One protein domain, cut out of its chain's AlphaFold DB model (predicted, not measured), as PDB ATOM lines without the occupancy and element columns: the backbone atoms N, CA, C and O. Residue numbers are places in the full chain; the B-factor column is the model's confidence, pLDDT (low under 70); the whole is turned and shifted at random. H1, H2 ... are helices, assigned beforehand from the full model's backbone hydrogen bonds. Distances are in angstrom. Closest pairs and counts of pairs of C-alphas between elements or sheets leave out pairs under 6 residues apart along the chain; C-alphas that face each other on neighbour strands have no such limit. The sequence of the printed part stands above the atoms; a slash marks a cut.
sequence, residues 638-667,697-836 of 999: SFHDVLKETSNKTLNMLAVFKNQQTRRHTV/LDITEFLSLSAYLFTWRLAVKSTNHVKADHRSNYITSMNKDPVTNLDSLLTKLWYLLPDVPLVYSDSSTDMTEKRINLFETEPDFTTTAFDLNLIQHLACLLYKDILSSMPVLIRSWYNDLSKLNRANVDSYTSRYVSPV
ATOM      1  N   SER A 638     113.618 153.265 139.861       91.50
ATOM      2  CA  SER A 638     113.138 153.043 138.491       91.50
ATOM      3  C   SER A 638     112.511 154.281 137.855       91.50
ATOM      4  O   SER A 638     112.794 154.549 136.686       91.50
ATOM      5  N   PHE A 639     111.706 155.041 138.607       93.25
ATOM      6  CA  PHE A 639     111.102 156.289 138.131       93.25
ATOM      7  C   PHE A 639     112.156 157.383 137.990       93.25
ATOM      8  O   PHE A 639     112.189 158.074 136.974       93.25
ATOM      9  N   HIS A 640     113.049 157.504 138.975       92.06
ATOM     10  CA  HIS A 640     114.141 158.474 138.931       92.06
ATOM     11  C   HIS A 640     115.026 158.278 137.683       92.06
ATOM     12  O   HIS A 640     115.295 159.234 136.956       92.06
ATOM     13  N   ASP A 641     115.423 157.041 137.379       91.62
ATOM     14  CA  ASP A 641     116.223 156.714 136.192       91.62
ATOM     15  C   ASP A 641     115.520 157.098 134.880       91.62
ATOM     16  O   ASP A 641     116.148 157.676 133.991       91.62
ATOM     17  N   VAL A 642     114.213 156.819 134.762       92.62
ATOM     18  CA  VAL A 642     113.422 157.205 133.582       92.62
ATOM     19  C   VAL A 642     113.400 158.722 133.425       92.62
ATOM     20  O   VAL A 642     113.659 159.230 132.332       92.62
ATOM     21  N   LEU A 643     113.126 159.463 134.503       92.00
ATOM     22  CA  LEU A 643     113.101 160.927 134.477       92.00
ATOM     23  C   LEU A 643     114.472 161.504 134.122       92.00
ATOM     24  O   LEU A 643     114.563 162.447 133.335       92.00
ATOM     25  N   LYS A 644     115.556 160.910 134.622       89.94
ATOM     26  CA  LYS A 644     116.923 161.306 134.274       89.94
ATOM     27  C   LYS A 644     117.222 161.095 132.788       89.94
ATOM     28  O   LYS A 644     117.794 161.976 132.154       89.94
ATOM     29  N   GLU A 645     116.822 159.960 132.219       87.06
ATOM     30  CA  GLU A 645     117.078 159.628 130.812       87.06
ATOM     31  C   GLU A 645     116.229 160.465 129.837       87.06
ATOM     32  O   GLU A 645     116.719 160.929 128.804       87.06
ATOM     33  N   THR A 646     114.962 160.709 130.179       85.50
ATOM     34  CA  THR A 646     114.004 161.442 129.332       85.50
ATOM     35  C   THR A 646     114.096 162.967 129.490       85.50
ATOM     36  O   THR A 646     113.839 163.708 128.538       85.50
ATOM     37  N   SER A 647     114.533 163.482 130.646       80.56
ATOM     38  CA  SER A 647     114.638 164.932 130.904       80.56
ATOM     39  C   SER A 647     115.595 165.673 129.964       80.56
ATOM     40  O   SER A 647     115.306 166.812 129.593       80.56
ATOM     41  N   ASN A 648     116.698 165.041 129.548       69.81
ATOM     42  CA  ASN A 648     117.652 165.625 128.599       69.81
ATOM     43  C   ASN A 648     117.100 165.646 127.169       69.81
ATOM     44  O   ASN A 648     117.258 166.640 126.466       69.81
ATOM     45  N   LYS A 649     116.400 164.578 126.762       68.88
ATOM     46  CA  LYS A 649     115.759 164.482 125.441       68.88
ATOM     47  C   LYS A 649     114.634 165.518 125.293       68.88
ATOM     48  O   LYS A 649     114.500 166.133 124.243       68.88
ATOM     49  N   THR A 650     113.893 165.795 126.372       66.94
ATOM     50  CA  THR A 650     112.798 166.786 126.386       66.94
ATOM     51  C   THR A 650     113.247 168.246 126.345       66.94
ATOM     52  O   THR A 650     112.514 169.085 125.824       66.94
ATOM     53  N   LEU A 651     114.441 168.582 126.851       60.88
ATOM     54  CA  LEU A 651     114.946 169.966 126.871       60.88
ATOM     55  C   LEU A 651     115.140 170.562 125.467       60.88
ATOM     56  O   LEU A 651     114.882 171.750 125.285       60.88
ATOM     57  N   ASN A 652     115.532 169.746 124.485       57.59
ATOM     58  CA  ASN A 652     115.692 170.190 123.097       57.59
ATOM     59  C   ASN A 652     114.336 170.494 122.431       57.59
ATOM     60  O   ASN A 652     114.218 171.480 121.710       57.59
ATOM     61  N   MET A 653     113.295 169.714 122.746       60.03
ATOM     62  CA  MET A 653     111.947 169.858 122.174       60.03
ATOM     63  C   MET A 653     111.204 171.092 122.707       60.03
ATOM     64  O   MET A 653     110.503 171.789 121.980       60.03
ATOM     65  N   LEU A 654     111.406 171.439 123.979       61.31
ATOM     66  CA  LEU A 654     110.779 172.615 124.594       61.31
ATOM     67  C   LEU A 654     111.288 173.946 124.035       61.31
ATOM     68  O   LEU A 654     110.597 174.953 124.162       61.31
ATOM     69  N   ALA A 655     112.468 173.975 123.407       59.78
ATOM     70  CA  ALA A 655     112.953 175.165 122.710       59.78
ATOM     71  C   ALA A 655     112.033 175.549 121.533       59.78
ATOM     72  O   ALA A 655     111.837 176.738 121.273       59.78
ATOM     73  N   VAL A 656     111.416 174.554 120.883       58.88
ATOM     74  CA  VAL A 656     110.441 174.737 119.801       58.88
ATOM     75  C   VAL A 656     109.164 175.393 120.337       58.88
ATOM     76  O   VAL A 656     108.774 176.460 119.860       58.88
ATOM     77  N   PHE A 657     108.580 174.837 121.404       61.69
ATOM     78  CA  PHE A 657     107.372 175.379 122.046       61.69
ATOM     79  C   PHE A 657     107.598 176.751 122.707       61.69
ATOM     80  O   PHE A 657     106.746 177.640 122.644       61.69
ATOM     81  N   LYS A 658     108.787 176.981 123.282       59.03
ATOM     82  CA  LYS A 658     109.167 178.256 123.908       59.03
ATOM     83  C   LYS A 658     109.224 179.410 122.904       59.03
ATOM     84  O   LYS A 658     108.759 180.510 123.208       59.03
ATOM     85  N   ASN A 659     109.740 179.174 121.695       52.19
ATOM     86  CA  ASN A 659     109.761 180.187 120.634       52.19
ATOM     87  C   ASN A 659     108.346 180.546 120.134       52.19
ATOM     88  O   ASN A 659     108.120 181.674 119.694       52.19
ATOM     89  N   GLN A 660     107.383 179.627 120.247       53.19
ATOM     90  CA  GLN A 660     105.999 179.834 119.815       53.19
ATOM     91  C   GLN A 660     105.158 180.621 120.825       53.19
ATOM     92  O   GLN A 660     104.515 181.588 120.421       53.19
ATOM     93  N   GLN A 661     105.216 180.307 122.129       53.50
ATOM     94  CA  GLN A 661     104.551 181.141 123.149       53.50
ATOM     95  C   GLN A 661     105.101 182.577 123.141       53.50
ATOM     96  O   GLN A 661     104.339 183.533 123.247       53.50
ATOM     97  N   THR A 662     106.409 182.755 122.914       49.59
ATOM     98  CA  THR A 662     107.023 184.093 122.816       49.59
ATOM     99  C   THR A 662     106.493 184.898 121.612       49.59
ATOM    100  O   THR A 662     106.295 186.106 121.741       49.59
ATOM    101  N   ARG A 663     106.204 184.243 120.471       45.84
ATOM    102  CA  ARG A 663     105.531 184.855 119.301       45.84
ATOM    103  C   ARG A 663     104.045 185.145 119.549       45.84
ATOM    104  O   ARG A 663     103.548 186.151 119.063       45.84
ATOM    105  N   ARG A 664     103.341 184.298 120.309       48.75
ATOM    106  CA  ARG A 664     101.918 184.496 120.647       48.75
ATOM    107  C   ARG A 664     101.714 185.642 121.646       48.75
ATOM    108  O   ARG A 664     100.839 186.470 121.436       48.75
ATOM    109  N   HIS A 665     102.593 185.787 122.641       49.38
ATOM    110  CA  HIS A 665     102.553 186.895 123.608       49.38
ATOM    111  C   HIS A 665     102.805 188.282 122.995       49.38
ATOM    112  O   HIS A 665     102.330 189.276 123.538       49.38
ATOM    113  N   THR A 666     103.528 188.370 121.875       43.28
ATOM    114  CA  THR A 666     103.727 189.646 121.166       43.28
ATOM    115  C   THR A 666     102.476 190.079 120.400       43.28
ATOM    116  O   THR A 666     102.238 191.273 120.284       43.28
ATOM    117  N   VAL A 667     101.651 189.134 119.933       42.34
ATOM    118  CA  VAL A 667     100.391 189.421 119.223       42.34
ATOM    119  C   VAL A 667      99.285 189.839 120.198       42.34
ATOM    120  O   VAL A 667      98.581 190.807 119.936       42.34
ATOM    121  N   LEU A 697     106.659 167.464 114.371       58.50
ATOM    122  CA  LEU A 697     107.375 166.695 115.378       58.50
ATOM    123  C   LEU A 697     107.366 165.243 114.904       58.50
ATOM    124  O   LEU A 697     106.316 164.701 114.551       58.50
ATOM    125  N   ASP A 698     108.532 164.610 114.903       68.94
ATOM    126  CA  ASP A 698     108.637 163.197 114.558       68.94
ATOM    127  C   ASP A 698     107.957 162.336 115.646       68.94
ATOM    128  O   ASP A 698     107.942 162.671 116.834       68.94
ATOM    129  N   ILE A 699     107.418 161.180 115.266       75.12
ATOM    130  CA  ILE A 699     106.765 160.213 116.165       75.12
ATOM    131  C   ILE A 699     107.694 159.848 117.337       75.12
ATOM    132  O   ILE A 699     107.256 159.679 118.479       75.12
ATOM    133  N   THR A 700     109.004 159.784 117.088       80.00
ATOM    134  CA  THR A 700     110.024 159.472 118.101       80.00
ATOM    135  C   THR A 700     110.096 160.509 119.234       80.00
ATOM    136  O   THR A 700     110.363 160.168 120.399       80.00
ATOM    137  N   GLU A 701     109.811 161.770 118.918       79.81
ATOM    138  CA  GLU A 701     109.781 162.895 119.848       79.81
ATOM    139  C   GLU A 701     108.527 162.846 120.723       79.81
ATOM    140  O   GLU A 701     108.632 162.924 121.955       79.81
ATOM    141  N   PHE A 702     107.362 162.590 120.115       83.00
ATOM    142  CA  PHE A 702     106.102 162.388 120.836       83.00
ATOM    143  C   PHE A 702     106.203 161.255 121.857       83.00
ATOM    144  O   PHE A 702     105.879 161.454 123.030       83.00
ATOM    145  N   LEU A 703     106.747 160.103 121.456       86.81
ATOM    146  CA  LEU A 703     106.927 158.945 122.338       86.81
ATOM    147  C   LEU A 703     107.865 159.238 123.518       86.81
ATOM    148  O   LEU A 703     107.680 158.717 124.621       86.81
ATOM    149  N   SER A 704     108.893 160.059 123.306       87.81
ATOM    150  CA  SER A 704     109.824 160.452 124.369       87.81
ATOM    151  C   SER A 704     109.177 161.412 125.368       87.81
ATOM    152  O   SER A 704     109.425 161.321 126.575       87.81
ATOM    153  N   LEU A 705     108.336 162.324 124.876       88.44
ATOM    154  CA  LEU A 705     107.607 163.271 125.707       88.44
ATOM    155  C   LEU A 705     106.472 162.595 126.487       88.44
ATOM    156  O   LEU A 705     106.320 162.869 127.679       88.44
ATOM    157  N   SER A 706     105.738 161.662 125.875       90.44
ATOM    158  CA  SER A 706     104.711 160.875 126.567       90.44
ATOM    159  C   SER A 706     105.311 160.065 127.713       90.44
ATOM    160  O   SER A 706     104.787 160.112 128.823       90.44
ATOM    161  N   ALA A 707     106.457 159.410 127.506       92.69
ATOM    162  CA  ALA A 707     107.150 158.671 128.561       92.69
ATOM    163  C   ALA A 707     107.557 159.570 129.743       92.69
ATOM    164  O   ALA A 707     107.384 159.189 130.906       92.69
ATOM    165  N   TYR A 708     108.045 160.785 129.464       92.38
ATOM    166  CA  TYR A 708     108.359 161.778 130.494       92.38
ATOM    167  C   TYR A 708     107.109 162.194 131.283       92.38
ATOM    168  O   TYR A 708     107.121 162.166 132.517       92.38
ATOM    169  N   LEU A 709     106.017 162.531 130.586       94.19
ATOM    170  CA  LEU A 709     104.759 162.951 131.209       94.19
ATOM    171  C   LEU A 709     104.116 161.818 132.019       94.19
ATOM    172  O   LEU A 709     103.737 162.042 133.167       94.19
ATOM    173  N   PHE A 710     104.052 160.593 131.490       95.56
ATOM    174  CA  PHE A 710     103.536 159.427 132.215       95.56
ATOM    175  C   PHE A 710     104.315 159.166 133.502       95.56
ATOM    176  O   PHE A 710     103.713 158.959 134.555       95.56
ATOM    177  N   THR A 711     105.645 159.229 133.440       95.62
ATOM    178  CA  THR A 711     106.495 158.989 134.613       95.62
ATOM    179  C   THR A 711     106.298 160.064 135.676       95.62
ATOM    180  O   THR A 711     106.189 159.744 136.859       95.62
ATOM    181  N   TRP A 712     106.173 161.333 135.279       95.06
ATOM    182  CA  TRP A 712     105.839 162.406 136.216       95.06
ATOM    183  C   TRP A 712     104.450 162.262 136.821       95.06
ATOM    184  O   TRP A 712     104.295 162.461 138.025       95.06
ATOM    185  N   ARG A 713     103.448 161.866 136.030       95.44
ATOM    186  CA  ARG A 713     102.108 161.580 136.557       95.44
ATOM    187  C   ARG A 713     102.152 160.462 137.595       95.44
ATOM    188  O   ARG A 713     101.552 160.616 138.655       95.44
ATOM    189  N   LEU A 714     102.906 159.387 137.349       95.44
ATOM    190  CA  LEU A 714     103.124 158.316 138.331       95.44
ATOM    191  C   LEU A 714     103.814 158.839 139.596       95.44
ATOM    192  O   LEU A 714     103.342 158.572 140.698       95.44
ATOM    193  N   ALA A 715     104.884 159.627 139.452       93.56
ATOM    194  CA  ALA A 715     105.613 160.208 140.578       93.56
ATOM    195  C   ALA A 715     104.711 161.100 141.448       93.56
ATOM    196  O   ALA A 715     104.669 160.936 142.668       93.56
ATOM    197  N   VAL A 716     103.921 161.987 140.835       93.50
ATOM    198  CA  VAL A 716     102.992 162.872 141.553       93.50
ATOM    199  C   VAL A 716     101.874 162.070 142.220       93.50
ATOM    200  O   VAL A 716     101.651 162.235 143.422       93.50
ATOM    201  N   LYS A 717     101.224 161.143 141.501       92.56
ATOM    202  CA  LYS A 717     100.155 160.294 142.060       92.56
ATOM    203  C   LYS A 717     100.646 159.427 143.218       92.56
ATOM    204  O   LYS A 717      99.922 159.257 144.197       92.56
ATOM    205  N   SER A 718     101.890 158.949 143.162       90.38
ATOM    206  CA  SER A 718     102.487 158.127 144.221       90.38
ATOM    207  C   SER A 718     102.490 158.826 145.590       90.38
ATOM    208  O   SER A 718     102.327 158.175 146.621       90.38
ATOM    209  N   THR A 719     102.551 160.164 145.617       88.62
ATOM    210  CA  THR A 719     102.554 160.951 146.863       88.62
ATOM    211  C   THR A 719     101.252 160.855 147.650       88.62
ATOM    212  O   THR A 719     101.268 160.941 148.882       88.62
ATOM    213  N   ASN A 720     100.132 160.605 146.966       87.00
ATOM    214  CA  ASN A 720      98.828 160.423 147.599       87.00
ATOM    215  C   ASN A 720      98.750 159.098 148.377       87.00
ATOM    216  O   ASN A 720      97.978 159.001 149.328       87.00
ATOM    217  N   HIS A 721      99.580 158.113 148.018       86.31
ATOM    218  CA  HIS A 721      99.632 156.791 148.652       86.31
ATOM    219  C   HIS A 721     100.668 156.695 149.780       86.31
ATOM    220  O   HIS A 721     100.665 155.732 150.543       86.31
ATOM    221  N   VAL A 722     101.520 157.712 149.946       84.75
ATOM    222  CA  VAL A 722     102.392 157.838 151.120       84.75
ATOM    223  C   VAL A 722     101.554 158.252 152.336       84.75
ATOM    224  O   VAL A 722     100.707 159.153 152.237       84.75
ATOM    225  N   LYS A 723     101.812 157.619 153.494       80.94
ATOM    226  CA  LYS A 723     101.189 157.959 154.788       80.94
ATOM    227  C   LYS A 723     101.333 159.458 155.083       80.94
ATOM    228  O   LYS A 723     102.382 160.050 154.820       80.94
ATOM    229  N   ALA A 724     100.287 160.064 155.648       77.94
ATOM    230  CA  ALA A 724     100.197 161.514 155.846       77.94
ATOM    231  C   ALA A 724     101.405 162.097 156.609       77.94
ATOM    232  O   ALA A 724     101.956 163.113 156.187       77.94
ATOM    233  N   ASP A 725     101.876 161.399 157.647       77.69
ATOM    234  CA  ASP A 725     102.999 161.825 158.497       77.69
ATOM    235  C   ASP A 725     104.336 161.932 157.744       77.69
ATOM    236  O   ASP A 725     105.203 162.731 158.104       77.69
ATOM    237  N   HIS A 726     104.502 161.162 156.667       79.38
ATOM    238  CA  HIS A 726     105.747 161.091 155.900       79.38
ATOM    239  C   HIS A 726     105.669 161.770 154.530       79.38
ATOM    240  O   HIS A 726     106.700 162.000 153.893       79.38
ATOM    241  N   ARG A 727     104.466 162.143 154.077       83.56
ATOM    242  CA  ARG A 727     104.228 162.755 152.762       83.56
ATOM    243  C   ARG A 727     105.018 164.049 152.559       83.56
ATOM    244  O   ARG A 727     105.569 164.269 151.483       83.56
ATOM    245  N   SER A 728     105.116 164.894 153.585       82.81
ATOM    246  CA  SER A 728     105.879 166.153 153.522       82.81
ATOM    247  C   SER A 728     107.377 165.910 153.306       82.81
ATOM    248  O   SER A 728     107.995 166.561 152.459       82.81
ATOM    249  N   ASN A 729     107.951 164.932 154.015       83.69
ATOM    250  CA  ASN A 729     109.348 164.526 153.866       83.69
ATOM    251  C   ASN A 729     109.602 163.915 152.485       83.69
ATOM    252  O   ASN A 729     110.591 164.272 151.847       83.69
ATOM    253  N   TYR A 730     108.681 163.077 151.998       86.44
ATOM    254  CA  TYR A 730     108.739 162.482 150.662       86.44
ATOM    255  C   TYR A 730     108.777 163.546 149.558       86.44
ATOM    256  O   TYR A 730     109.700 163.580 148.744       86.44
ATOM    257  N   ILE A 731     107.817 164.477 149.576       88.19
ATOM    258  CA  ILE A 731     107.731 165.581 148.607       88.19
ATOM    259  C   ILE A 731     108.979 166.471 148.685       88.19
ATOM    260  O   ILE A 731     109.525 166.877 147.661       88.19
ATOM    261  N   THR A 732     109.469 166.749 149.898       86.94
ATOM    262  CA  THR A 732     110.686 167.550 150.098       86.94
ATOM    263  C   THR A 732     111.924 166.844 149.548       86.94
ATOM    264  O   THR A 732     112.777 167.497 148.950       86.94
ATOM    265  N   SER A 733     112.038 165.526 149.736       87.00
ATOM    266  CA  SER A 733     113.129 164.725 149.171       87.00
ATOM    267  C   SER A 733     113.093 164.751 147.647       87.00
ATOM    268  O   SER A 733     114.120 164.996 147.023       87.00
ATOM    269  N   MET A 734     111.907 164.574 147.059       88.25
ATOM    270  CA  MET A 734     111.705 164.639 145.612       88.25
ATOM    271  C   MET A 734     112.088 166.018 145.046       88.25
ATOM    272  O   MET A 734     112.800 166.094 144.054       88.25
ATOM    273  N   ASN A 735     111.702 167.122 145.692       88.81
ATOM    274  CA  ASN A 735     112.004 168.458 145.163       88.81
ATOM    275  C   ASN A 735     113.477 168.894 145.324       88.81
ATOM    276  O   ASN A 735     113.933 169.795 144.618       88.81
ATOM    277  N   LYS A 736     114.214 168.292 146.271       87.62
ATOM    278  CA  LYS A 736     115.651 168.552 146.486       87.62
ATOM    279  C   LYS A 736     116.536 167.922 145.412       87.62
ATOM    280  O   LYS A 736     117.645 168.408 145.194       87.62
ATOM    281  N   ASP A 737     116.081 166.842 144.792       87.75
ATOM    282  CA  ASP A 737     116.807 166.177 143.721       87.75
ATOM    283  C   ASP A 737     116.711 167.009 142.424       87.75
ATOM    284  O   ASP A 737     115.608 167.387 142.024       87.75
ATOM    285  N   PRO A 738     117.832 167.315 141.744       84.69
ATOM    286  CA  PRO A 738     117.816 168.084 140.499       84.69
ATOM    287  C   PRO A 738     117.027 167.417 139.359       84.69
ATOM    288  O   PRO A 738     116.540 168.124 138.479       84.69
ATOM    289  N   VAL A 739     116.898 166.084 139.345       85.94
ATOM    290  CA  VAL A 739     116.154 165.346 138.308       85.94
ATOM    291  C   VAL A 739     114.647 165.493 138.507       85.94
ATOM    292  O   VAL A 739     113.901 165.653 137.539       85.94
ATOM    293  N   THR A 740     114.207 165.455 139.766       86.25
ATOM    294  CA  THR A 740     112.792 165.471 140.164       86.25
ATOM    295  C   THR A 740     112.363 166.801 140.778       86.25
ATOM    296  O   THR A 740     111.366 166.885 141.497       86.25
ATOM    297  N   ASN A 741     113.094 167.865 140.459       87.38
ATOM    298  CA  ASN A 741     112.766 169.217 140.870       87.38
ATOM    299  C   ASN A 741     111.513 169.734 140.140       87.38
ATOM    300  O   ASN A 741     111.419 169.688 138.907       87.38
ATOM    301  N   LEU A 742     110.561 170.261 140.912       87.12
ATOM    302  CA  LEU A 742     109.269 170.698 140.395       87.12
ATOM    303  C   LEU A 742     109.359 172.003 139.591       87.12
ATOM    304  O   LEU A 742     108.623 172.155 138.620       87.12
ATOM    305  N   ASP A 743     110.257 172.925 139.943       84.75
ATOM    306  CA  ASP A 743     110.368 174.228 139.265       84.75
ATOM    307  C   ASP A 743     110.779 174.058 137.798       84.75
ATOM    308  O   ASP A 743     110.230 174.703 136.894       84.75
ATOM    309  N   SER A 744     111.707 173.128 137.556       82.12
ATOM    310  CA  SER A 744     112.086 172.703 136.210       82.12
ATOM    311  C   SER A 744     110.877 172.135 135.467       82.12
ATOM    312  O   SER A 744     110.552 172.621 134.387       82.12
ATOM    313  N   LEU A 745     110.149 171.180 136.058       89.00
ATOM    314  CA  LEU A 745     108.966 170.574 135.439       89.00
ATOM    315  C   LEU A 745     107.869 171.599 135.116       89.00
ATOM    316  O   LEU A 745     107.372 171.604 133.996       89.00
ATOM    317  N   LEU A 746     107.489 172.459 136.062       89.06
ATOM    318  CA  LEU A 746     106.408 173.436 135.886       89.06
ATOM    319  C   LEU A 746     106.723 174.437 134.779       89.06
ATOM    320  O   LEU A 746     105.848 174.781 133.988       89.06
ATOM    321  N   THR A 747     107.992 174.836 134.667       82.56
ATOM    322  CA  THR A 747     108.454 175.666 133.554       82.56
ATOM    323  C   THR A 747     108.237 174.959 132.219       82.56
ATOM    324  O   THR A 747     107.767 175.582 131.278       82.56
ATOM    325  N   LYS A 748     108.538 173.656 132.131       83.75
ATOM    326  CA  LYS A 748     108.316 172.851 130.920       83.75
ATOM    327  C   LYS A 748     106.828 172.660 130.617       83.75
ATOM    328  O   LYS A 748     106.418 172.840 129.477       83.75
ATOM    329  N   LEU A 749     106.032 172.323 131.633       88.38
ATOM    330  CA  LEU A 749     104.593 172.090 131.503       88.38
ATOM    331  C   LEU A 749     103.852 173.330 131.032       88.38
ATOM    332  O   LEU A 749     102.977 173.206 130.187       88.38
ATOM    333  N   TRP A 750     104.231 174.514 131.517       86.88
ATOM    334  CA  TRP A 750     103.614 175.765 131.080       86.88
ATOM    335  C   TRP A 750     103.695 175.971 129.559       86.88
ATOM    336  O   TRP A 750     102.749 176.479 128.968       86.88
ATOM    337  N   TYR A 751     104.777 175.520 128.912       82.38
ATOM    338  CA  TYR A 751     104.915 175.579 127.450       82.38
ATOM    339  C   TYR A 751     104.128 174.491 126.705       82.38
ATOM    340  O   TYR A 751     103.917 174.625 125.503       82.38
ATOM    341  N   LEU A 752     103.737 173.409 127.385       85.94
ATOM    342  CA  LEU A 752     103.001 172.281 126.802       85.94
ATOM    343  C   LEU A 752     101.484 172.402 126.974       85.94
ATOM    344  O   LEU A 752     100.750 171.661 126.328       85.94
ATOM    345  N   LEU A 753     101.008 173.283 127.855       88.31
ATOM    346  CA  LEU A 753      99.578 173.509 128.038       88.31
ATOM    347  C   LEU A 753      98.980 174.190 126.793       88.31
ATOM    348  O   LEU A 753      99.572 175.145 126.285       88.31
ATOM    349  N   PRO A 754      97.809 173.737 126.312       87.31
ATOM    350  CA  PRO A 754      97.092 174.419 125.243       87.31
ATOM    351  C   PRO A 754      96.490 175.731 125.754       87.31
ATOM    352  O   PRO A 754      96.062 175.814 126.909       87.31
ATOM    353  N   ASP A 755      96.388 176.730 124.874       80.81
ATOM    354  CA  ASP A 755      95.793 178.038 125.191       80.81
ATOM    355  C   ASP A 755      94.317 177.895 125.611       80.81
ATOM    356  O   ASP A 755      93.860 178.523 126.572       80.81
ATOM    357  N   VAL A 756      93.587 177.001 124.932       85.69
ATOM    358  CA  VAL A 756      92.204 176.631 125.252       85.69
ATOM    359  C   VAL A 756      92.114 175.106 125.429       85.69
ATOM    360  O   VAL A 756      92.183 174.368 124.451       85.69
ATOM    361  N   PRO A 757      91.948 174.600 126.663       86.50
ATOM    362  CA  PRO A 757      91.926 173.169 126.978       86.50
ATOM    363  C   PRO A 757      90.524 172.553 126.793       86.50
ATOM    364  O   PRO A 757      90.035 171.840 127.672       86.50
ATOM    365  N   LEU A 758      89.844 172.873 125.689       84.00
ATOM    366  CA  LEU A 758      88.478 172.429 125.395       84.00
ATOM    367  C   LEU A 758      88.453 171.626 124.092       84.00
ATOM    368  O   LEU A 758      88.951 172.105 123.078       84.00
ATOM    369  N   VAL A 759      87.848 170.436 124.118       76.06
ATOM    370  CA  VAL A 759      87.710 169.548 122.948       76.06
ATOM    371  C   VAL A 759      86.234 169.250 122.685       76.06
ATOM    372  O   VAL A 759      85.427 169.181 123.619       76.06
ATOM    373  N   TYR A 760      85.873 169.102 121.409       65.25
ATOM    374  CA  TYR A 760      84.530 168.711 120.981       65.25
ATOM    375  C   TYR A 760      84.305 167.214 121.223       65.25
ATOM    376  O   TYR A 760      85.205 166.402 121.036       65.25
ATOM    377  N   SER A 761      83.110 166.834 121.675       55.41
ATOM    378  CA  SER A 761      82.745 165.421 121.776       55.41
ATOM    379  C   SER A 761      82.279 164.905 120.414       55.41
ATOM    380  O   SER A 761      81.237 165.351 119.937       55.41
ATOM    381  N   ASP A 762      82.969 163.917 119.845       47.62
ATOM    382  CA  ASP A 762      82.634 163.291 118.547       47.62
ATOM    383  C   ASP A 762      81.305 162.494 118.537       47.62
ATOM    384  O   ASP A 762      80.987 161.799 117.575       47.62
ATOM    385  N   SER A 763      80.507 162.546 119.612       46.03
ATOM    386  CA  SER A 763      79.432 161.586 119.894       46.03
ATOM    387  C   SER A 763      78.008 162.152 119.970       46.03
ATOM    388  O   SER A 763      77.143 161.519 120.578       46.03
ATOM    389  N   SER A 764      77.698 163.292 119.340       37.59
ATOM    390  CA  SER A 764      76.298 163.744 119.273       37.59
ATOM    391  C   SER A 764      75.917 164.458 117.978       37.59
ATOM    392  O   SER A 764      76.399 165.546 117.690       37.59
ATOM    393  N   THR A 765      74.933 163.892 117.282       40.97
ATOM    394  CA  THR A 765      74.113 164.500 116.220       40.97
ATOM    395  C   THR A 765      73.147 165.591 116.727       40.97
ATOM    396  O   THR A 765      72.263 166.011 115.984       40.97
ATOM    397  N   ASP A 766      73.298 166.061 117.972       36.59
ATOM    398  CA  ASP A 766      72.432 167.061 118.611       36.59
ATOM    399  C   ASP A 766      73.136 168.424 118.745       36.59
ATOM    400  O   ASP A 766      74.253 168.526 119.248       36.59
ATOM    401  N   MET A 767      72.428 169.486 118.344       39.34
ATOM    402  CA  MET A 767      72.859 170.894 118.242       39.34
ATOM    403  C   MET A 767      73.105 171.609 119.593       39.34
ATOM    404  O   MET A 767      72.847 172.804 119.731       39.34
ATOM    405  N   THR A 768      73.606 170.912 120.614       43.16
ATOM    406  CA  THR A 768      74.134 171.541 121.836       43.16
ATOM    407  C   THR A 768      75.552 171.042 122.081       43.16
ATOM    408  O   THR A 768      75.761 170.081 122.819       43.16
ATOM    409  N   GLU A 769      76.521 171.687 121.430       47.44
ATOM    410  CA  GLU A 769      77.952 171.380 121.512       47.44
ATOM    411  C   GLU A 769      78.459 171.435 122.959       47.44
ATOM    412  O   GLU A 769      78.780 172.490 123.514       47.44
ATOM    413  N   LYS A 770      78.542 170.277 123.613       58.06
ATOM    414  CA  LYS A 770      79.074 170.190 124.969       58.06
ATOM    415  C   LYS A 770      80.595 170.060 124.906       58.06
ATOM    416  O   LYS A 770      81.129 168.961 124.823       58.06
ATOM    417  N   ARG A 771      81.293 171.194 124.975       71.62
ATOM    418  CA  ARG A 771      82.763 171.240 125.066       71.62
ATOM    419  C   ARG A 771      83.246 170.503 126.323       71.62
ATOM    420  O   ARG A 771      82.805 170.813 127.433       71.62
ATOM    421  N   ILE A 772      84.149 169.536 126.157       78.25
ATOM    422  CA  ILE A 772      84.766 168.780 127.255       78.25
ATOM    423  C   ILE A 772      86.068 169.468 127.648       78.25
ATOM    424  O   ILE A 772      86.919 169.755 126.811       78.25
ATOM    425  N   ASN A 773      86.231 169.721 128.941       86.25
ATOM    426  CA  ASN A 773      87.465 170.261 129.492       86.25
ATOM    427  C   ASN A 773      88.497 169.134 129.680       86.25
ATOM    428  O   ASN A 773      88.234 168.173 130.404       86.25
ATOM    429  N   LEU A 774      89.686 169.274 129.079       88.38
ATOM    430  CA  LEU A 774      90.780 168.289 129.144       88.38
ATOM    431  C   LEU A 774      91.224 167.955 130.582       88.38
ATOM    432  O   LEU A 774      91.782 166.892 130.835       88.38
ATOM    433  N   PHE A 775      90.970 168.839 131.551       91.56
ATOM    434  CA  PHE A 775      91.262 168.595 132.964       91.56
ATOM    435  C   PHE A 775      90.253 167.651 133.651       91.56
ATOM    436  O   PHE A 775      90.505 167.198 134.773       91.56
ATOM    437  N   GLU A 776      89.098 167.364 133.042       87.56
ATOM    438  CA  GLU A 776      88.029 166.562 133.656       87.56
ATOM    439  C   GLU A 776      88.146 165.060 133.378       87.56
ATOM    440  O   GLU A 776      87.879 164.266 134.282       87.56
ATOM    441  N   THR A 777      88.565 164.665 132.174       86.31
ATOM    442  CA  THR A 777      88.552 163.269 131.708       86.31
ATOM    443  C   THR A 777      89.961 162.710 131.511       86.31
ATOM    444  O   THR A 777      90.890 163.439 131.180       86.31
ATOM    445  N   GLU A 778      90.138 161.404 131.722       86.44
ATOM    446  CA  GLU A 778      91.346 160.690 131.275       86.44
ATOM    447  C   GLU A 778      91.173 160.295 129.795       86.44
ATOM    448  O   GLU A 778      90.053 159.958 129.403       86.44
ATOM    449  N   PRO A 779      92.241 160.305 128.979       86.06
ATOM    450  CA  PRO A 779      92.173 159.881 127.582       86.06
ATOM    451  C   PRO A 779      91.874 158.381 127.455       86.06
ATOM    452  O   PRO A 779      92.314 157.561 128.275       86.06
ATOM    453  N   ASP A 780      91.163 158.015 126.388       84.19
ATOM    454  CA  ASP A 780      91.000 156.620 125.992       84.19
ATOM    455  C   ASP A 780      92.199 156.171 125.154       84.19
ATOM    456  O   ASP A 780      92.251 156.324 123.935       84.19
ATOM    457  N   PHE A 781      93.180 155.579 125.825       83.50
ATOM    458  CA  PHE A 781      94.401 155.082 125.195       83.50
ATOM    459  C   PHE A 781      94.189 153.918 124.210       83.50
ATOM    460  O   PHE A 781      95.164 153.459 123.615       83.50
ATOM    461  N   THR A 782      92.967 153.394 124.063       76.25
ATOM    462  CA  THR A 782      92.671 152.355 123.064       76.25
ATOM    463  C   THR A 782      92.328 152.919 121.689       76.25
ATOM    464  O   THR A 782      92.519 152.224 120.696       76.25
ATOM    465  N   THR A 783      91.868 154.169 121.630       73.25
ATOM    466  CA  THR A 783      91.378 154.823 120.405       73.25
ATOM    467  C   THR A 783      92.124 156.116 120.079       73.25
ATOM    468  O   THR A 783      92.178 156.518 118.921       73.25
ATOM    469  N   THR A 784      92.731 156.762 121.079       76.50
ATOM    470  CA  THR A 784      93.408 158.054 120.909       76.50
ATOM    471  C   THR A 784      94.744 157.886 120.182       76.50
ATOM    472  O   THR A 784      95.596 157.104 120.614       76.50
ATOM    473  N   ALA A 785      94.953 158.659 119.113       75.00
ATOM    474  CA  ALA A 785      96.237 158.738 118.422       75.00
ATOM    475  C   ALA A 785      97.326 159.338 119.333       75.00
ATOM    476  O   ALA A 785      97.063 160.199 120.171       75.00
ATOM    477  N   PHE A 786      98.572 158.892 119.169       76.00
ATOM    478  CA  PHE A 786      99.713 159.426 119.921       76.00
ATOM    479  C   PHE A 786     100.289 160.657 119.226       76.00
ATOM    480  O   PHE A 786     101.365 160.613 118.633       76.00
ATOM    481  N   ASP A 787      99.534 161.745 119.305       78.62
ATOM    482  CA  ASP A 787      99.804 163.023 118.662       78.62
ATOM    483  C   ASP A 787      99.976 164.156 119.695       78.62
ATOM    484  O   ASP A 787     100.083 163.944 120.912       78.62
ATOM    485  N   LEU A 788      99.996 165.399 119.211       80.94
ATOM    486  CA  LEU A 788     100.084 166.579 120.063       80.94
ATOM    487  C   LEU A 788      98.884 166.732 121.013       80.94
ATOM    488  O   LEU A 788      99.077 167.184 122.144       80.94
ATOM    489  N   ASN A 789      97.676 166.342 120.594       83.38
ATOM    490  CA  ASN A 789      96.474 166.455 121.422       83.38
ATOM    491  C   ASN A 789      96.610 165.591 122.673       83.38
ATOM    492  O   ASN A 789      96.349 166.057 123.785       83.38
ATOM    493  N   LEU A 790      97.110 164.360 122.518       86.50
ATOM    494  CA  LEU A 790      97.376 163.484 123.654       86.50
ATOM    495  C   LEU A 790      98.439 164.074 124.593       86.50
ATOM    496  O   LEU A 790      98.266 164.046 125.812       86.50
ATOM    497  N   ILE A 791      99.527 164.633 124.058       87.88
ATOM    498  CA  ILE A 791     100.566 165.285 124.871       87.88
ATOM    499  C   ILE A 791      99.994 166.452 125.678       87.88
ATOM    500  O   ILE A 791     100.254 166.551 126.881       87.88
ATOM    501  N   GLN A 792      99.204 167.318 125.042       87.75
ATOM    502  CA  GLN A 792      98.551 168.447 125.700       87.75
ATOM    503  C   GLN A 792      97.560 167.972 126.765       87.75
ATOM    504  O   GLN A 792      97.546 168.502 127.877       87.75
ATOM    505  N   HIS A 793      96.793 166.915 126.485       91.31
ATOM    506  CA  HIS A 793      95.886 166.303 127.454       91.31
ATOM    507  C   HIS A 793      96.647 165.745 128.665       91.31
ATOM    508  O   HIS A 793      96.297 166.037 129.812       91.31
ATOM    509  N   LEU A 794      97.747 165.021 128.445       93.06
ATOM    510  CA  LEU A 794      98.613 164.525 129.519       93.06
ATOM    511  C   LEU A 794      99.251 165.665 130.327       93.06
ATOM    512  O   LEU A 794      99.352 165.548 131.551       93.06
ATOM    513  N   ALA A 795      99.651 166.763 129.678       92.88
ATOM    514  CA  ALA A 795     100.184 167.951 130.341       92.88
ATOM    515  C   ALA A 795      99.125 168.633 131.222       92.88
ATOM    516  O   ALA A 795      99.413 168.952 132.378       92.88
ATOM    517  N   CYS A 796      97.890 168.777 130.726       94.69
ATOM    518  CA  CYS A 796      96.750 169.262 131.502       94.69
ATOM    519  C   CYS A 796      96.527 168.395 132.751       94.69
ATOM    520  O   CYS A 796      96.488 168.890 133.881       94.69
ATOM    521  N   LEU A 797      96.450 167.077 132.578       95.31
ATOM    522  CA  LEU A 797      96.216 166.170 133.698       95.31
ATOM    523  C   LEU A 797      97.358 166.195 134.717       95.31
ATOM    524  O   LEU A 797      97.093 166.240 135.915       95.31
ATOM    525  N   LEU A 798      98.616 166.253 134.269       96.00
ATOM    526  CA  LEU A 798      99.764 166.393 135.164       96.00
ATOM    527  C   LEU A 798      99.746 167.729 135.924       96.00
ATOM    528  O   LEU A 798     100.007 167.749 137.125       96.00
ATOM    529  N   TYR A 799      99.394 168.837 135.268       95.94
ATOM    530  CA  TYR A 799      99.271 170.138 135.929       95.94
ATOM    531  C   TYR A 799      98.199 170.121 137.031       95.94
ATOM    532  O   TYR A 799      98.448 170.567 138.154       95.94
ATOM    533  N   LYS A 800      97.033 169.521 136.757       95.50
ATOM    534  CA  LYS A 800      95.975 169.293 137.756       95.50
ATOM    535  C   LYS A 800      96.429 168.375 138.895       95.50
ATOM    536  O   LYS A 800      96.141 168.675 140.057       95.50
ATOM    537  N   ASP A 801      97.121 167.280 138.573       94.56
ATOM    538  CA  ASP A 801      97.656 166.331 139.557       94.56
ATOM    539  C   ASP A 801      98.629 167.064 140.511       94.56
ATOM    540  O   ASP A 801      98.528 166.922 141.728       94.56
ATOM    541  N   ILE A 802      99.505 167.938 139.989       94.50
ATOM    542  CA  ILE A 802     100.439 168.748 140.796       94.50
ATOM    543  C   ILE A 802      99.699 169.752 141.685       94.50
ATOM    544  O   ILE A 802     100.013 169.848 142.874       94.50
ATOM    545  N   LEU A 803      98.725 170.492 141.137       93.00
ATOM    546  CA  LEU A 803      97.927 171.448 141.914       93.00
ATOM    547  C   LEU A 803      97.269 170.755 143.116       93.00
ATOM    548  O   LEU A 803      97.314 171.280 144.227       93.00
ATOM    549  N   SER A 804      96.718 169.560 142.904       90.56
ATOM    550  CA  SER A 804      95.972 168.819 143.927       90.56
ATOM    551  C   SER A 804      96.888 168.140 144.957       90.56
ATOM    552  O   SER A 804      96.637 168.222 146.157       90.56
ATOM    553  N   SER A 805      97.977 167.500 144.518       89.12
ATOM    554  CA  SER A 805      98.854 166.703 145.392       89.12
ATOM    555  C   SER A 805      99.980 167.502 146.058       89.12
ATOM    556  O   SER A 805     100.469 167.115 147.123       89.12
ATOM    557  N   MET A 806     100.420 168.613 145.457       89.38
ATOM    558  CA  MET A 806     101.586 169.390 145.910       89.38
ATOM    559  C   MET A 806     101.318 170.908 145.980       89.38
ATOM    560  O   MET A 806     102.127 171.705 145.487       89.38
ATOM    561  N   PRO A 807     100.236 171.358 146.650       88.94
ATOM    562  CA  PRO A 807      99.830 172.764 146.659       88.94
ATOM    563  C   PRO A 807     100.877 173.698 147.291       88.94
ATOM    564  O   PRO A 807     100.960 174.868 146.933       88.94
ATOM    565  N   VAL A 808     101.711 173.208 148.217       87.06
ATOM    566  CA  VAL A 808     102.792 174.007 148.825       87.06
ATOM    567  C   VAL A 808     103.859 174.390 147.797       87.06
ATOM    568  O   VAL A 808     104.263 175.550 147.738       87.06
ATOM    569  N   LEU A 809     104.309 173.428 146.986       88.69
ATOM    570  CA  LEU A 809     105.398 173.650 146.035       88.69
ATOM    571  C   LEU A 809     104.949 174.539 144.872       88.69
ATOM    572  O   LEU A 809     105.643 175.492 144.532       88.69
ATOM    573  N   ILE A 810     103.753 174.298 144.326       91.44
ATOM    574  CA  ILE A 810     103.235 175.115 143.221       91.44
ATOM    575  C   ILE A 810     102.954 176.564 143.640       91.44
ATOM    576  O   ILE A 810     103.144 177.475 142.840       91.44
ATOM    577  N   ARG A 811     102.577 176.808 144.906       91.25
ATOM    578  CA  ARG A 811     102.480 178.168 145.464       91.25
ATOM    579  C   ARG A 811     103.835 178.857 145.538       91.25
ATOM    580  O   ARG A 811     103.900 180.054 145.275       91.25
ATOM    581  N   SER A 812     104.891 178.133 145.917       90.50
ATOM    582  CA  SER A 812     106.253 178.681 145.919       90.50
ATOM    583  C   SER A 812     106.633 179.118 144.509       90.50
ATOM    584  O   SER A 812     106.870 180.301 144.292       90.50
ATOM    585  N   TRP A 813     106.527 178.202 143.542       92.00
ATOM    586  CA  TRP A 813     106.789 178.486 142.132       92.00
ATOM    587  C   TRP A 813     105.968 179.676 141.614       92.00
ATOM    588  O   TRP A 813     106.529 180.616 141.060       92.00
ATOM    589  N   TYR A 814     104.654 179.700 141.865       92.94
ATOM    590  CA  TYR A 814     103.758 180.792 141.460       92.94
ATOM    591  C   TYR A 814     104.181 182.157 142.031       92.94
ATOM    592  O   TYR A 814     104.130 183.172 141.333       92.94
ATOM    593  N   ASN A 815     104.627 182.193 143.290       91.62
ATOM    594  CA  ASN A 815     105.103 183.418 143.932       91.62
ATOM    595  C   ASN A 815     106.469 183.881 143.410       91.62
ATOM    596  O   ASN A 815     106.749 185.084 143.473       91.62
ATOM    597  N   ASP A 816     107.270 182.969 142.859       91.88
ATOM    598  CA  ASP A 816     108.580 183.250 142.266       91.88
ATOM    599  C   ASP A 816     108.483 183.694 140.788       91.88
ATOM    600  O   ASP A 816     109.435 184.251 140.237       91.88
ATOM    601  N   LEU A 817     107.317 183.532 140.143       89.56
ATOM    602  CA  LEU A 817     107.071 184.004 138.774       89.56
ATOM    603  C   LEU A 817     107.098 185.536 138.649       89.56
ATOM    604  O   LEU A 817     106.701 186.275 139.557       89.56
ATOM    605  N   SER A 818     107.461 186.023 137.457       89.31
ATOM    606  CA  SER A 818     107.310 187.434 137.079       89.31
ATOM    607  C   SER A 818     105.842 187.878 137.140       89.31
ATOM    608  O   SER A 818     104.930 187.061 137.013       89.31
ATOM    609  N   LYS A 819     105.590 189.184 137.306       87.75
ATOM    610  CA  LYS A 819     104.223 189.727 137.436       87.75
ATOM    611  C   LYS A 819     103.304 189.314 136.273       87.75
ATOM    612  O   LYS A 819     102.154 188.973 136.521       87.75
ATOM    613  N   LEU A 820     103.823 189.317 135.041       86.25
ATOM    614  CA  LEU A 820     103.084 188.926 133.835       86.25
ATOM    615  C   LEU A 820     102.737 187.431 133.841       86.25
ATOM    616  O   LEU A 820     101.569 187.069 133.778       86.25
ATOM    617  N   ASN A 821     103.740 186.560 134.001       84.94
ATOM    618  CA  ASN A 821     103.520 185.109 133.996       84.94
ATOM    619  C   ASN A 821     102.603 184.678 135.143       84.94
ATOM    620  O   ASN A 821     101.780 183.785 134.978       84.94
ATOM    621  N   ARG A 822     102.709 185.348 136.293       90.56
ATOM    622  CA  ARG A 822     101.823 185.132 137.434       90.56
ATOM    623  C   ARG A 822     100.369 185.444 137.091       90.56
ATOM    624  O   ARG A 822      99.515 184.628 137.405       90.56
ATOM    625  N   ALA A 823     100.092 186.571 136.432       90.06
ATOM    626  CA  ALA A 823      98.738 186.928 135.999       90.06
ATOM    627  C   ALA A 823      98.169 185.921 134.980       90.06
ATOM    628  O   ALA A 823      97.018 185.509 135.106       90.06
ATOM    629  N   ASN A 824      98.991 185.454 134.034       87.75
ATOM    630  CA  ASN A 824      98.571 184.462 133.038       87.75
ATOM    631  C   ASN A 824      98.227 183.115 133.683       87.75
ATOM    632  O   ASN A 824      97.166 182.552 133.422       87.75
ATOM    633  N   VAL A 825      99.098 182.621 134.568       91.50
ATOM    634  CA  VAL A 825      98.856 181.387 135.331       91.50
ATOM    635  C   VAL A 825      97.603 181.528 136.196       91.50
ATOM    636  O   VAL A 825      96.801 180.599 136.266       91.50
ATOM    637  N   ASP A 826      97.411 182.685 136.830       93.62
ATOM    638  CA  ASP A 826      96.245 182.983 137.663       93.62
ATOM    639  C   ASP A 826      94.929 182.907 136.880       93.62
ATOM    640  O   ASP A 826      94.009 182.186 137.279       93.62
ATOM    641  N   SER A 827      94.878 183.588 135.733       93.12
ATOM    642  CA  SER A 827      93.722 183.604 134.834       93.12
ATOM    643  C   SER A 827      93.420 182.208 134.285       93.12
ATOM    644  O   SER A 827      92.301 181.707 134.427       93.12
ATOM    645  N   TYR A 828      94.438 181.521 133.753       92.88
ATOM    646  CA  TYR A 828      94.298 180.182 133.179       92.88
ATOM    647  C   TYR A 828      93.796 179.163 134.211       92.88
ATOM    648  O   TYR A 828      92.836 178.425 133.968       92.88
ATOM    649  N   THR A 829      94.397 179.165 135.405       95.00
ATOM    650  CA  THR A 829      94.019 178.252 136.492       95.00
ATOM    651  C   THR A 829      92.602 178.542 136.972       95.00
ATOM    652  O   THR A 829      91.809 177.609 137.097       95.00
ATOM    653  N   SER A 830      92.250 179.818 137.172       94.81
ATOM    654  CA  SER A 830      90.910 180.230 137.614       94.81
ATOM    655  C   SER A 830      89.812 179.835 136.630       94.81
ATOM    656  O   SER A 830      88.723 179.445 137.054       94.81
ATOM    657  N   ARG A 831      90.093 179.942 135.325       92.19
ATOM    658  CA  ARG A 831      89.124 179.686 134.257       92.19
ATOM    659  C   ARG A 831      88.916 178.194 134.008       92.19
ATOM    660  O   ARG A 831      87.770 177.755 133.948       92.19
ATOM    661  N   TYR A 832      89.994 177.419 133.886       93.19
ATOM    662  CA  TYR A 832      89.907 176.046 133.377       93.19
ATOM    663  C   TYR A 832      90.124 174.953 134.428       93.19
ATOM    664  O   TYR A 832      89.559 173.871 134.289       93.19
ATOM    665  N   VAL A 833      90.903 175.199 135.486       94.62
ATOM    666  CA  VAL A 833      91.363 174.124 136.389       94.62
ATOM    667  C   VAL A 833      90.705 174.190 137.766       94.62
ATOM    668  O   VAL A 833      90.201 173.186 138.272       94.62
ATOM    669  N   SER A 834      90.656 175.378 138.373       94.88
ATOM    670  CA  SER A 834      90.078 175.590 139.702       94.88
ATOM    671  C   SER A 834      88.619 175.134 139.819       94.88
ATOM    672  O   SER A 834      88.306 174.523 140.843       94.88
ATOM    673  N   PRO A 835      87.721 175.333 138.827       92.94
ATOM    674  CA  PRO A 835      86.358 174.803 138.895       92.94
ATOM    675  C   PRO A 835      86.317 173.273 139.023       92.94
ATOM    676  O   PRO A 835      85.530 172.751 139.815       92.94
ATOM    677  N   VAL A 836      87.202 172.565 138.312       93.19
ATOM    678  CA  VAL A 836      87.302 171.096 138.326       93.19
ATOM    679  C   VAL A 836      87.769 170.599 139.696       93.19
ATOM    680  O   VAL A 836      87.125 169.734 140.292       93.19
TER     681      VAL A 836
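What this domain is: This is residues 638 to 667 and 697 to 836 of the 999 residues of the protein "E3 ubiquitin-protein ligase listerin" of Phallusia mammillata (UniProt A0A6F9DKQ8). H2 and H5 run side by side in the middle, with H4 beside H5, and the long, kinked H1 crosses over H2 with its first half and over H4 farther on. H3 folds back at the last residues of H2, the hairpin of H6 and H7 lies on the side away from H2, and from the long link between H4 and H5 a loop, residues 762 to 768, sticks out and makes the length. The printed part has 170 residues with seven named helices, H1 to H7 in order, and no named strand; its class is all helix. It is compact, with a radius of gyration of the C-alphas of 16.6 A and spans of 51 by 38 by 35 A.

How they stand to each other: H1, residues 638 to 667, has a kink of 51 degrees near residue 650. With residues 639 to 653 alone it touches H2, residues 699 to 721; the closest C-alphas, of Thr 646 and Tyr 708, are 5.8 A apart. H2 touches H5, residues 788 to 805, at a shallow tilt of 18 degrees, the same way; the closest C-alphas, of Arg 713 and Leu 798, are 5.5 A apart. H3, residues 724 to 736, forms a helical hairpin with H2, and the closest C-alphas, of Thr 719 and Arg 727, are 6.4 A apart. H4, residues 742 to 752, touches H1 at a steep tilt of 49 degrees, with the C-alphas of Phe 657 and Tyr 751 closest at 5.9 A. H4 and H5 form a helical hairpin at 36 degrees, only just a steep tilt; the C-alphas of Leu 752 and Gln 792 are closest at 6.0 A. H6, residues 807 to 816, and H7, residues 819 to 836, form a helical hairpin but only just touch, with 3 pairs of C-alphas within 8 A; the closest, of Tyr 814 and Arg 822, are 6.2 A apart. H2 and H4 are apart. In H5 and H6 every O i to N i+4 pair is within hydrogen-bond range; the counts are 17 of 26 in H1, 16 of 19 in H2, 7 of 9 in H3, 6 of 7 in H4 and 11 of 14 in H7.

Where its parts are: H1 begins at C-alpha 638 (113.138, 153.043, 138.491) and is 43.1 A long. H2 measures 33.4 A, H3 19.4 A, H4 15.1 A, H5 25.4 A, H6 14.3 A and H7 25.2 A, ending at C-alpha 836 (87.302, 171.096, 138.326).

The domain as a whole: The C-alphas of Asn 729 and Thr 765 are the two farthest apart, 51.6 A. Residues 668 to 696 are not printed, and C-alphas 667 and 697 are 24.1 A apart across this cut. The link from H4 to H5, 35 residues, is long; within it residues 758 to 759 pair with residues 772 to 773, antiparallel. The pLDDT is under 70 at residues 648 to 667, 697 to 698 and 760 to 770.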